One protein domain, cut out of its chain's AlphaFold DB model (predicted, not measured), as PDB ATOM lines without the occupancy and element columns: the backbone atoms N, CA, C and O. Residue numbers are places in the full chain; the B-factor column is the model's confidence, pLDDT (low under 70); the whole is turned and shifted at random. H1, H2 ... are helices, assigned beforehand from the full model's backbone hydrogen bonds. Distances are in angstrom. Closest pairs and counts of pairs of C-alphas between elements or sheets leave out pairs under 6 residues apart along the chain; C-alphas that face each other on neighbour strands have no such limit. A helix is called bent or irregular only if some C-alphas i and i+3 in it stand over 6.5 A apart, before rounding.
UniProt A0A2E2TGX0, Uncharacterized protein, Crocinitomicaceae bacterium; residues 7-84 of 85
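Overview. This is residues 7 to 84 of the 85 residues of an uncharacterized protein of Crocinitomicaceae bacterium (UniProt A0A2E2TGX0). One long helix, H2, bent between two arms, runs along most of the length, with a shorter helix at each end: H1 near the first arm, H2a, and H3 turning back from the far end of the second, H2b. The helices make no shared core, and residues 46 to 65, within H2, stand free. The printed part has 78 residues with three named helices, in the order H1, H2, H3, and no named strand; the class is all helix. The whole is extended, with a radius of gyration of the C-alphas of 20.7 A and spans of 58 by 27 by 18 A.

Along the chain. By its hydrogen bonds H2, residues 35 to 67, was assigned as one helix, but it is bent: C-alphas 49 and 52 are 7.7 A apart. Its arm H2a, residues 35 to 49, is 20.7 A long, and its arm H2b, residues 52 to 67, is 22.1 A long. H1, residues 7 to 23, is 24.6 A long and begins at C-alpha 7, (-34.120, -22.861, 54.158). H3, residues 71 to 82, is 16.6 A long and ends at C-alpha 82, (-20.460, -9.591, 9.609).

Arrangement. H2a and H2b stand at a steep tilt of 66 degrees. H1 and H2a are near each other, with 11 pairs of C-alphas within 10 A, the closest 8.4 A apart. H2b and H3 are close but not clearly touching; their closest C-alphas, of Phe 66 and Gln 74, are 6.8 A apart. They run opposite ways at a steep tilt of 47 degrees. H1 is apart from H2b and H3, and H2a from H3. In H1, H2a, H2b and H3 every O i to N i+4 pair is within hydrogen-bond range.

Size, cuts and confidence. The C-alphas of Glu 31 and Glu 72, the two farthest apart, are 58.0 A apart. The printed part has no cut. The link from H1 to H2 is long, 11 residues; that from H2 to H3 is tight. The mean pLDDT of the printed part is 70.4, and 43 residues are under 70, among them residues 17 to 50.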
ATOM      1  N   GLY A   7     -33.164 -21.755  54.050       64.44
ATOM      2  CA  GLY A   7     -34.120 -22.861  54.158       64.44
ATOM      3  C   GLY A   7     -35.354 -22.681  53.271       64.44
ATOM      4  O   GLY A   7     -35.814 -23.634  52.645       64.44
ATOM      5  N   GLN A   8     -35.852 -21.448  53.133       66.06
ATOM      6  CA  GLN A   8     -36.981 -21.137  52.246       66.06
ATOM      7  C   GLN A   8     -36.605 -21.301  50.772       66.06
ATOM      8  O   GLN A   8     -37.373 -21.860  49.996       66.06
ATOM      9  N   LEU A   9     -35.403 -20.859  50.394       63.75
ATOM     10  CA  LEU A   9     -34.884 -21.030  49.034       63.75
ATOM     11  C   LEU A   9     -34.671 -22.506  48.685       63.75
ATOM     12  O   LEU A   9     -34.933 -22.910  47.556       63.75
ATOM     13  N   HIS A  10     -34.221 -23.306  49.651       64.00
ATOM     14  CA  HIS A  10     -34.071 -24.744  49.473       64.00
ATOM     15  C   HIS A  10     -35.429 -25.439  49.289       64.00
ATOM     16  O   HIS A  10     -35.582 -26.230  48.364       64.00
ATOM     17  N   GLY A  11     -36.438 -25.102  50.098       70.50
ATOM     18  CA  GLY A  11     -37.785 -25.666  49.962       70.50
ATOM     19  C   GLY A  11     -38.452 -25.330  48.624       70.50
ATOM     20  O   GLY A  11     -38.952 -26.224  47.948       70.50
ATOM     21  N   GLU A  12     -38.398 -24.060  48.203       73.25
ATOM     22  CA  GLU A  12     -38.927 -23.622  46.899       73.25
ATOM     23  C   GLU A  12     -38.270 -24.380  45.738       73.25
ATOM     24  O   GLU A  12     -38.947 -24.811  44.805       73.25
ATOM     25  N   LEU A  13     -36.961 -24.605  45.831       67.62
ATOM     26  CA  LEU A  13     -36.213 -25.360  44.840       67.62
ATOM     27  C   LEU A  13     -36.635 -26.831  44.765       67.62
ATOM     28  O   LEU A  13     -36.885 -27.343  43.675       67.62
ATOM     29  N   MET A  14     -36.713 -27.509  45.911       68.69
ATOM     30  CA  MET A  14     -37.102 -28.920  45.964       68.69
ATOM     31  C   MET A  14     -38.524 -29.126  45.426       68.69
ATOM     32  O   MET A  14     -38.772 -30.104  44.723       68.69
ATOM     33  N   SER A  15     -39.433 -28.176  45.668       70.75
ATOM     34  CA  SER A  15     -40.764 -28.178  45.052       70.75
ATOM     35  C   SER A  15     -40.711 -28.017  43.530       70.75
ATOM     36  O   SER A  15     -41.301 -28.831  42.828       70.75
ATOM     37  N   SER A  16     -39.965 -27.042  42.996       71.06
ATOM     38  CA  SER A  16     -39.854 -26.865  41.537       71.06
ATOM     39  C   SER A  16     -39.213 -28.065  40.832       71.06
ATOM     40  O   SER A  16     -39.584 -28.400  39.709       71.06
ATOM     41  N   LEU A  17     -38.272 -28.747  41.487       66.56
ATOM     42  CA  LEU A  17     -37.669 -29.982  40.979       66.56
ATOM     43  C   LEU A  17     -38.634 -31.158  40.960       66.56
ATOM     44  O   LEU A  17     -38.628 -31.952  40.019       66.56
ATOM     45  N   LEU A  18     -39.451 -31.279  42.002       67.06
ATOM     46  CA  LEU A  18     -40.484 -32.298  42.066       67.06
ATOM     47  C   LEU A  18     -41.499 -32.109  40.930       67.06
ATOM     48  O   LEU A  18     -41.925 -33.086  40.321       67.06
ATOM     49  N   ASP A  19     -41.857 -30.866  40.621       68.56
ATOM     50  CA  ASP A  19     -42.773 -30.564  39.520       68.56
ATOM     51  C   ASP A  19     -42.127 -30.849  38.155       68.56
ATOM     52  O   ASP A  19     -42.720 -31.544  37.333       68.56
ATOM     53  N   PHE A  20     -40.869 -30.447  37.950       66.19
ATOM     54  CA  PHE A  20     -40.115 -30.750  36.726       66.19
ATOM     55  C   PHE A  20     -39.945 -32.256  36.475       66.19
ATOM     56  O   PHE A  20     -40.118 -32.742  35.358       66.19
ATOM     57  N   THR A  21     -39.615 -33.028  37.512       61.69
ATOM     58  CA  THR A  21     -39.447 -34.486  37.381       61.69
ATOM     59  C   THR A  21     -40.775 -35.176  37.069       61.69
ATOM     60  O   THR A  21     -40.812 -36.033  36.183       61.69
ATOM     61  N   LYS A  22     -41.880 -34.732  37.689       65.50
ATOM     62  CA  LYS A  22     -43.239 -35.183  37.346       65.50
ATOM     63  C   LYS A  22     -43.603 -34.889  35.891       65.50
ATOM     64  O   LYS A  22     -44.170 -35.766  35.242       65.50
ATOM     65  N   GLU A  23     -43.271 -33.708  35.367       64.31
ATOM     66  CA  GLU A  23     -43.508 -33.360  33.956       64.31
ATOM     67  C   GLU A  23     -42.745 -34.273  32.986       64.31
ATOM     68  O   GLU A  23     -43.251 -34.603  31.914       64.31
ATOM     69  N   LEU A  24     -41.559 -34.748  33.377       56.28
ATOM     70  CA  LEU A  24     -40.768 -35.708  32.602       56.28
ATOM     71  C   LEU A  24     -41.210 -37.174  32.779       56.28
ATOM     72  O   LEU A  24     -40.609 -38.063  32.177       56.28
ATOM     73  N   GLY A  25     -42.237 -37.447  33.593       50.31
ATOM     74  CA  GLY A  25     -42.717 -38.802  33.893       50.31
ATOM     75  C   GLY A  25     -41.845 -39.579  34.886       50.31
ATOM     76  O   GLY A  25     -42.035 -40.782  35.059       50.31
ATOM     77  N   TYR A  26     -40.898 -38.909  35.550       51.06
ATOM     78  CA  TYR A  26     -40.056 -39.488  36.593       51.06
ATOM     79  C   TYR A  26     -40.595 -39.100  37.972       51.06
ATOM     80  O   TYR A  26     -40.677 -37.927  38.325       51.06
ATOM     81  N   HIS A  27     -40.926 -40.084  38.803       58.22
ATOM     82  CA  HIS A  27     -41.250 -39.848  40.209       58.22
ATOM     83  C   HIS A  27     -39.993 -40.042  41.054       58.22
ATOM     84  O   HIS A  27     -39.837 -41.091  41.669       58.22
ATOM     85  N   LEU A  28     -39.084 -39.058  41.054       57.09
ATOM     86  CA  LEU A  28     -37.943 -39.083  41.972       57.09
ATOM     87  C   LEU A  28     -38.361 -38.462  43.317       57.09
ATOM     88  O   LEU A  28     -38.696 -37.273  43.350       57.09
ATOM     89  N   PRO A  29     -38.371 -39.220  44.426       59.22
ATOM     90  CA  PRO A  29     -38.625 -38.664  45.748       59.22
ATOM     91  C   PRO A  29     -37.518 -37.665  46.126       59.22
ATOM     92  O   PRO A  29     -36.351 -37.920  45.825       59.22
ATOM     93  N   PRO A  30     -37.831 -36.566  46.840       57.75
ATOM     94  CA  PRO A  30     -36.831 -35.604  47.318       57.75
ATOM     95  C   PRO A  30     -35.662 -36.235  48.094       57.75
ATOM     96  O   PRO A  30     -34.552 -35.714  48.057       57.75
ATOM     97  N   GLU A  31     -35.908 -37.363  48.765       62.59
ATOM     98  CA  GLU A  31     -34.940 -38.123  49.568       62.59
ATOM     99  C   GLU A  31     -33.917 -38.905  48.718       62.59
ATOM    100  O   GLU A  31     -32.842 -39.241  49.206       62.59
ATOM    101  N   GLU A  32     -34.218 -39.158  47.440       59.97
ATOM    102  CA  GLU A  32     -33.322 -39.835  46.486       59.97
ATOM    103  C   GLU A  32     -32.499 -38.844  45.645       59.97
ATOM    104  O   GLU A  32     -31.675 -39.234  44.810       59.97
ATOM    105  N   ILE A  33     -32.693 -37.538  45.861       60.81
ATOM    106  CA  ILE A  33     -31.890 -36.496  45.225       60.81
ATOM    107  C   ILE A  33     -30.533 -36.450  45.932       60.81
ATOM    108  O   ILE A  33     -30.351 -35.764  46.934       60.81
ATOM    109  N   PHE A  34     -29.569 -37.196  45.389       58.69
ATOM    110  CA  PHE A  34     -28.187 -37.215  45.871       58.69
ATOM    111  C   PHE A  34     -27.619 -35.797  46.048       58.69
ATOM    112  O   PHE A  34     -27.892 -34.901  45.247       58.69
ATOM    113  N   ASP A  35     -26.743 -35.607  47.037       57.62
ATOM    114  CA  ASP A  35     -26.093 -34.318  47.327       57.62
ATOM    115  C   ASP A  35     -25.424 -33.682  46.097       57.62
ATOM    116  O   ASP A  35     -25.402 -32.458  45.938       57.62
ATOM    117  N   THR A  36     -24.909 -34.508  45.182       52.94
ATOM    118  CA  THR A  36     -24.352 -34.064  43.897       52.94
ATOM    119  C   THR A  36     -25.422 -33.464  42.983       52.94
ATOM    120  O   THR A  36     -25.187 -32.425  42.370       52.94
ATOM    121  N   THR A  37     -26.612 -34.061  42.936       61.84
ATOM    122  CA  THR A  37     -27.771 -33.560  42.190       61.84
ATOM    123  C   THR A  37     -28.242 -32.234  42.788       61.84
ATOM    124  O   THR A  37     -28.340 -31.241  42.069       61.84
ATOM    125  N   THR A  38     -28.385 -32.153  44.114       62.34
ATOM    126  CA  THR A  38     -28.700 -30.904  44.833       62.34
ATOM    127  C   THR A  38     -27.660 -29.808  44.567       62.34
ATOM    128  O   THR A  38     -28.006 -28.643  44.356       62.34
ATOM    129  N   SER A  39     -26.375 -30.163  44.512       54.16
ATOM    130  CA  SER A  39     -25.282 -29.230  44.210       54.16
ATOM    131  C   SER A  39     -25.327 -28.711  42.770       54.16
ATOM    132  O   SER A  39     -25.160 -27.511  42.549       54.16
ATOM    133  N   LEU A  40     -25.602 -29.582  41.794       59.94
ATOM    134  CA  LEU A  40     -25.751 -29.205  40.383       59.94
ATOM    135  C   LEU A  40     -26.968 -28.308  40.158       59.94
ATOM    136  O   LEU A  40     -26.902 -27.346  39.396       59.94
ATOM    137  N   ILE A  41     -28.057 -28.571  40.868       67.12
ATOM    138  CA  ILE A  41     -29.269 -27.766  40.775       67.12
ATOM    139  C   ILE A  41     -29.062 -26.395  41.435       67.12
ATOM    140  O   ILE A  41     -29.394 -25.367  40.845       67.12
ATOM    141  N   ASN A  42     -28.412 -26.336  42.599       59.38
ATOM    142  CA  ASN A  42     -28.006 -25.069  43.212       59.38
ATOM    143  C   ASN A  42     -27.070 -24.259  42.305       59.38
ATOM    144  O   ASN A  42     -27.183 -23.031  42.239       59.38
ATOM    145  N   LEU A  43     -26.153 -24.929  41.602       60.00
ATOM    146  CA  LEU A  43     -25.289 -24.301  40.608       60.00
ATOM    147  C   LEU A  43     -26.112 -23.737  39.443       60.00
ATOM    148  O   LEU A  43     -25.890 -22.592  39.058       60.00
ATOM    149  N   PHE A  44     -27.088 -24.494  38.939       65.69
ATOM    150  CA  PHE A  44     -27.968 -24.065  37.854       65.69
ATOM    151  C   PHE A  44     -28.829 -22.853  38.237       65.69
ATOM    152  O   PHE A  44     -28.851 -21.872  37.504       65.69
ATOM    153  N   ILE A  45     -29.460 -22.844  39.416       68.56
ATOM    154  CA  ILE A  45     -30.234 -21.679  39.888       68.56
ATOM    155  C   ILE A  45     -29.342 -20.460  40.062       68.56
ATOM    156  O   ILE A  45     -29.738 -19.351  39.713       68.56
ATOM    157  N   ARG A  46     -28.152 -20.633  40.655       60.41
ATOM    158  CA  ARG A  46     -27.206 -19.522  40.810       60.41
ATOM    159  C   ARG A  46     -26.803 -19.002  39.440       60.41
ATOM    160  O   ARG A  46     -26.817 -17.793  39.246       60.41
ATOM    161  N   TYR A  47     -26.503 -19.894  38.501       62.94
ATOM    162  CA  TYR A  47     -26.222 -19.513  37.130       62.94
ATOM    163  C   TYR A  47     -27.387 -18.727  36.526       62.94
ATOM    164  O   TYR A  47     -27.154 -17.598  36.134       62.94
ATOM    165  N   GLU A  48     -28.624 -19.230  36.540       68.88
ATOM    166  CA  GLU A  48     -29.791 -18.525  35.980       68.88
ATOM    167  C   GLU A  48     -30.054 -17.178  36.670       68.88
ATOM    168  O   GLU A  48     -30.225 -16.157  36.005       68.88
ATOM    169  N   LYS A  49     -29.982 -17.125  38.005       68.50
ATOM    170  CA  LYS A  49     -30.171 -15.893  38.789       68.50
ATOM    171  C   LYS A  49     -29.128 -14.822  38.472       68.50
ATOM    172  O   LYS A  49     -29.435 -13.633  38.523       68.50
ATOM    173  N   TYR A  50     -27.892 -15.231  38.205       64.25
ATOM    174  CA  TYR A  50     -26.793 -14.321  37.889       64.25
ATOM    175  C   TYR A  50     -26.476 -14.282  36.396       64.25
ATOM    176  O   TYR A  50     -25.527 -13.606  36.015       64.25
ATOM    177  N   ARG A  51     -27.259 -14.953  35.548       70.00
ATOM    178  CA  ARG A  51     -26.941 -15.180  34.135       70.00
ATOM    179  C   ARG A  51     -26.730 -13.871  33.408       70.00
ATOM    180  O   ARG A  51     -25.713 -13.701  32.750       70.00
ATOM    181  N   GLU A  52     -27.651 -12.930  33.572       69.94
ATOM    182  CA  GLU A  52     -27.551 -11.613  32.945       69.94
ATOM    183  C   GLU A  52     -26.305 -10.861  33.409       69.94
ATOM    184  O   GLU A  52     -25.549 -10.371  32.580       69.94
ATOM    185  N   SER A  53     -26.021 -10.854  34.714       69.88
ATOM    186  CA  SER A  53     -24.833 -10.194  35.266       69.88
ATOM    187  C   SER A  53     -23.525 -10.869  34.832       69.88
ATOM    188  O   SER A  53     -22.547 -10.186  34.540       69.88
ATOM    189  N   ILE A  54     -23.497 -12.202  34.750       70.00
ATOM    190  CA  ILE A  54     -22.353 -12.988  34.268       70.00
ATOM    191  C   ILE A  54     -22.115 -12.698  32.786       70.00
ATOM    192  O   ILE A  54     -20.980 -12.436  32.391       70.00
ATOM    193  N   LEU A  55     -23.172 -12.700  31.972       72.50
ATOM    194  CA  LEU A  55     -23.093 -12.395  30.546       72.50
ATOM    195  C   LEU A  55     -22.695 -10.937  30.305       72.50
ATOM    196  O   LEU A  55     -21.868 -10.670  29.439       72.50
ATOM    197  N   GLU A  56     -23.226  -9.994  31.081       77.00
ATOM    198  CA  GLU A  56     -22.898  -8.573  30.973       77.00
ATOM    199  C   GLU A  56     -21.450  -8.298  31.392       77.00
ATOM    200  O   GLU A  56     -20.714  -7.619  30.675       77.00
ATOM    201  N   ASN A  57     -21.003  -8.858  32.518       71.94
ATOM    202  CA  ASN A  57     -19.618  -8.721  32.965       71.94
ATOM    203  C   ASN A  57     -18.652  -9.411  31.997       71.94
ATOM    204  O   ASN A  57     -17.619  -8.838  31.656       71.94
ATOM    205  N   GLY A  58     -19.005 -10.599  31.499       69.62
ATOM    206  CA  GLY A  58     -18.246 -11.293  30.463       69.62
ATOM    207  C   GLY A  58     -18.135 -10.456  29.191       69.62
ATOM    208  O   GLY A  58     -17.039 -10.278  28.667       69.62
ATOM    209  N   LYS A  59     -19.242  -9.851  28.744       74.38
ATOM    210  CA  LYS A  59     -19.261  -8.944  27.594       74.38
ATOM    211  C   LYS A  59     -18.356  -7.731  27.813       74.38
ATOM    212  O   LYS A  59     -17.547  -7.446  26.942       74.38
ATOM    213  N   LYS A  60     -18.409  -7.079  28.979       75.12
ATOM    214  CA  LYS A  60     -17.536  -5.935  29.314       75.12
ATOM    215  C   LYS A  60     -16.052  -6.305  29.300       75.12
ATOM    216  O   LYS A  60     -15.232  -5.548  28.785       75.12
ATOM    217  N   VAL A  61     -15.695  -7.465  29.852       77.31
ATOM    218  CA  VAL A  61     -14.309  -7.961  29.845       77.31
ATOM    219  C   VAL A  61     -13.847  -8.255  28.418       77.31
ATOM    220  O   VAL A  61     -12.741  -7.870  28.046       77.31
ATOM    221  N   LEU A  62     -14.700  -8.882  27.604       77.38
ATOM    222  CA  LEU A  62     -14.403  -9.168  26.201       77.38
ATOM    223  C   LEU A  62     -14.302  -7.892  25.356       77.38
ATOM    224  O   LEU A  62     -13.397  -7.796  24.538       77.38
ATOM    225  N   GLU A  63     -15.168  -6.899  25.570       78.25
ATOM    226  CA  GLU A  63     -15.105  -5.592  24.900       78.25
ATOM    227  C   GLU A  63     -13.819  -4.843  25.248       78.25
ATOM    228  O   GLU A  63     -13.168  -4.283  24.365       78.25
ATOM    229  N   LYS A  64     -13.410  -4.885  26.521       80.00
ATOM    230  CA  LYS A  64     -12.141  -4.304  26.961       80.00
ATOM    231  C   LYS A  64     -10.951  -5.010  26.309       80.00
ATOM    232  O   LYS A  64     -10.123  -4.347  25.695       80.00
ATOM    233  N   GLY A  65     -10.901  -6.340  26.384       77.31
ATOM    234  CA  GLY A  65      -9.834  -7.129  25.762       77.31
ATOM    235  C   GLY A  65      -9.791  -6.958  24.241       77.31
ATOM    236  O   GLY A  65      -8.715  -6.893  23.659       77.31
ATOM    237  N   PHE A  66     -10.948  -6.806  23.595       80.25
ATOM    238  CA  PHE A  66     -11.040  -6.500  22.171       80.25
ATOM    239  C   PHE A  66     -10.464  -5.117  21.840       80.25
ATOM    240  O   PHE A  66      -9.730  -4.985  20.863       80.25
ATOM    241  N   GLY A  67     -10.755  -4.100  22.658       80.50
ATOM    242  CA  GLY A  67     -10.215  -2.748  22.497       80.50
ATOM    243  C   GLY A  67      -8.697  -2.652  22.687       80.50
ATOM    244  O   GLY A  67      -8.077  -1.753  22.122       80.50
ATOM    245  N   GLU A  68      -8.098  -3.585  23.429       88.81
ATOM    246  CA  GLU A  68      -6.647  -3.683  23.655       88.81
ATOM    247  C   GLU A  68      -5.890  -4.366  22.494       88.81
ATOM    248  O   GLU A  68      -4.660  -4.324  22.448       88.81
ATOM    249  N   LEU A  69      -6.590  -4.975  21.528       87.75
ATOM    250  CA  LEU A  69      -5.959  -5.605  20.362       87.75
ATOM    251  C   LEU A  69      -5.482  -4.568  19.331       87.75
ATOM    252  O   LEU A  69      -6.106  -3.516  19.181       87.75
ATOM    253  N   PRO A  70      -4.454  -4.874  18.520       92.06
ATOM    254  CA  PRO A  70      -4.103  -4.055  17.361       92.06
ATOM    255  C   PRO A  70      -5.294  -3.860  16.410       92.06
ATOM    256  O   PRO A  70      -6.052  -4.799  16.145       92.06
ATOM    257  N   VAL A  71      -5.437  -2.655  15.851       88.75
ATOM    258  CA  VAL A  71      -6.592  -2.246  15.018       88.75
ATOM    259  C   VAL A  71      -6.842  -3.202  13.844       88.75
ATOM    260  O   VAL A  71      -7.985  -3.528  13.527       88.75
ATOM    261  N   GLU A  72      -5.783  -3.723  13.229       89.00
ATOM    262  CA  GLU A  72      -5.869  -4.687  12.123       89.00
ATOM    263  C   GLU A  72      -6.513  -6.014  12.543       89.00
ATOM    264  O   GLU A  72      -7.259  -6.622  11.772       89.00
ATOM    265  N   VAL A  73      -6.260  -6.463  13.775       87.25
ATOM    266  CA  VAL A  73      -6.858  -7.679  14.338       87.25
ATOM    267  C   VAL A  73      -8.325  -7.428  14.679       87.25
ATOM    268  O   VAL A  73      -9.175  -8.257  14.353       87.25
ATOM    269  N   GLN A  74      -8.646  -6.260  15.246       85.75
ATOM    270  CA  GLN A  74     -10.030  -5.865  15.520       85.75
ATOM    271  C   GLN A  74     -10.881  -5.844  14.238       85.75
ATOM    272  O   GLN A  74     -11.982  -6.400  14.211       85.75
ATOM    273  N   ASN A  75     -10.363  -5.252  13.157       88.81
ATOM    274  CA  ASN A  75     -11.064  -5.169  11.874       88.81
ATOM    275  C   ASN A  75     -11.299  -6.552  11.255       88.81
ATOM    276  O   ASN A  75     -12.417  -6.849  10.839       88.81
ATOM    277  N   LYS A  76     -10.297  -7.443  11.292       88.06
ATOM    278  CA  LYS A  76     -10.449  -8.835  10.830       88.06
ATOM    279  C   LYS A  76     -11.550  -9.584  11.579       88.06
ATOM    280  O   LYS A  76     -12.319 -10.321  10.964       88.06
ATOM    281  N   ILE A  77     -11.634  -9.406  12.898       85.00
ATOM    282  CA  ILE A  77     -12.664 -10.049  13.724       85.00
ATOM    283  C   ILE A  77     -14.056  -9.498  13.380       85.00
ATOM    284  O   ILE A  77     -14.984 -10.287  13.197       85.00
ATOM    285  N   LYS A  78     -14.201  -8.173  13.224       85.38
ATOM    286  CA  LYS A  78     -15.467  -7.543  12.799       85.38
ATOM    287  C   LYS A  78     -15.929  -8.063  11.438       85.38
ATOM    288  O   LYS A  78     -17.069  -8.493  11.306       85.38
ATOM    289  N   GLU A  79     -15.037  -8.108  10.453       86.75
ATOM    290  CA  GLU A  79     -15.359  -8.624   9.119       86.75
ATOM    291  C   GLU A  79     -15.754 -10.105   9.116       86.75
ATOM    292  O   GLU A  79     -16.561 -10.527   8.288       86.75
ATOM    293  N   GLN A  80     -15.162 -10.935   9.981       84.38
ATOM    294  CA  GLN A  80     -15.580 -12.333  10.113       84.38
ATOM    295  C   GLN A  80     -16.966 -12.463  10.741       84.38
ATOM    296  O   GLN A  80     -17.712 -13.363  10.368       84.38
ATOM    297  N   TYR A  81     -17.303 -11.590  11.688       80.88
ATOM    298  CA  TYR A  81     -18.607 -11.596  12.337       80.88
ATOM    299  C   TYR A  81     -19.721 -11.157  11.378       80.88
ATOM    300  O   TYR A  81     -20.728 -11.849  11.265       80.88
ATOM    301  N   GLU A  82     -19.507 -10.076  10.622       79.50
ATOM    302  CA  GLU A  82     -20.460  -9.591   9.609       79.50
ATOM    303  C   GLU A  82     -20.682 -10.606   8.479       79.50
ATOM    304  O   GLU A  82     -21.786 -10.725   7.972       79.50
ATOM    305  N   ARG A  83     -19.667 -11.408   8.124       81.12
ATOM    306  CA  ARG A  83     -19.804 -12.494   7.134       81.12
ATOM    307  C   ARG A  83     -20.597 -13.711   7.621       81.12
ATOM    308  O   ARG A  83     -20.942 -14.559   6.803       81.12
ATOM    309  N   ARG A  84     -20.798 -13.859   8.934       70.81
ATOM    310  CA  ARG A  84     -21.552 -14.976   9.537       70.81
ATOM    311  C   ARG A  84     -23.019 -14.629   9.802       70.81
ATOM    312  O   ARG A  84     -23.775 -15.536  10.142       70.81
TER     313      ARG A  84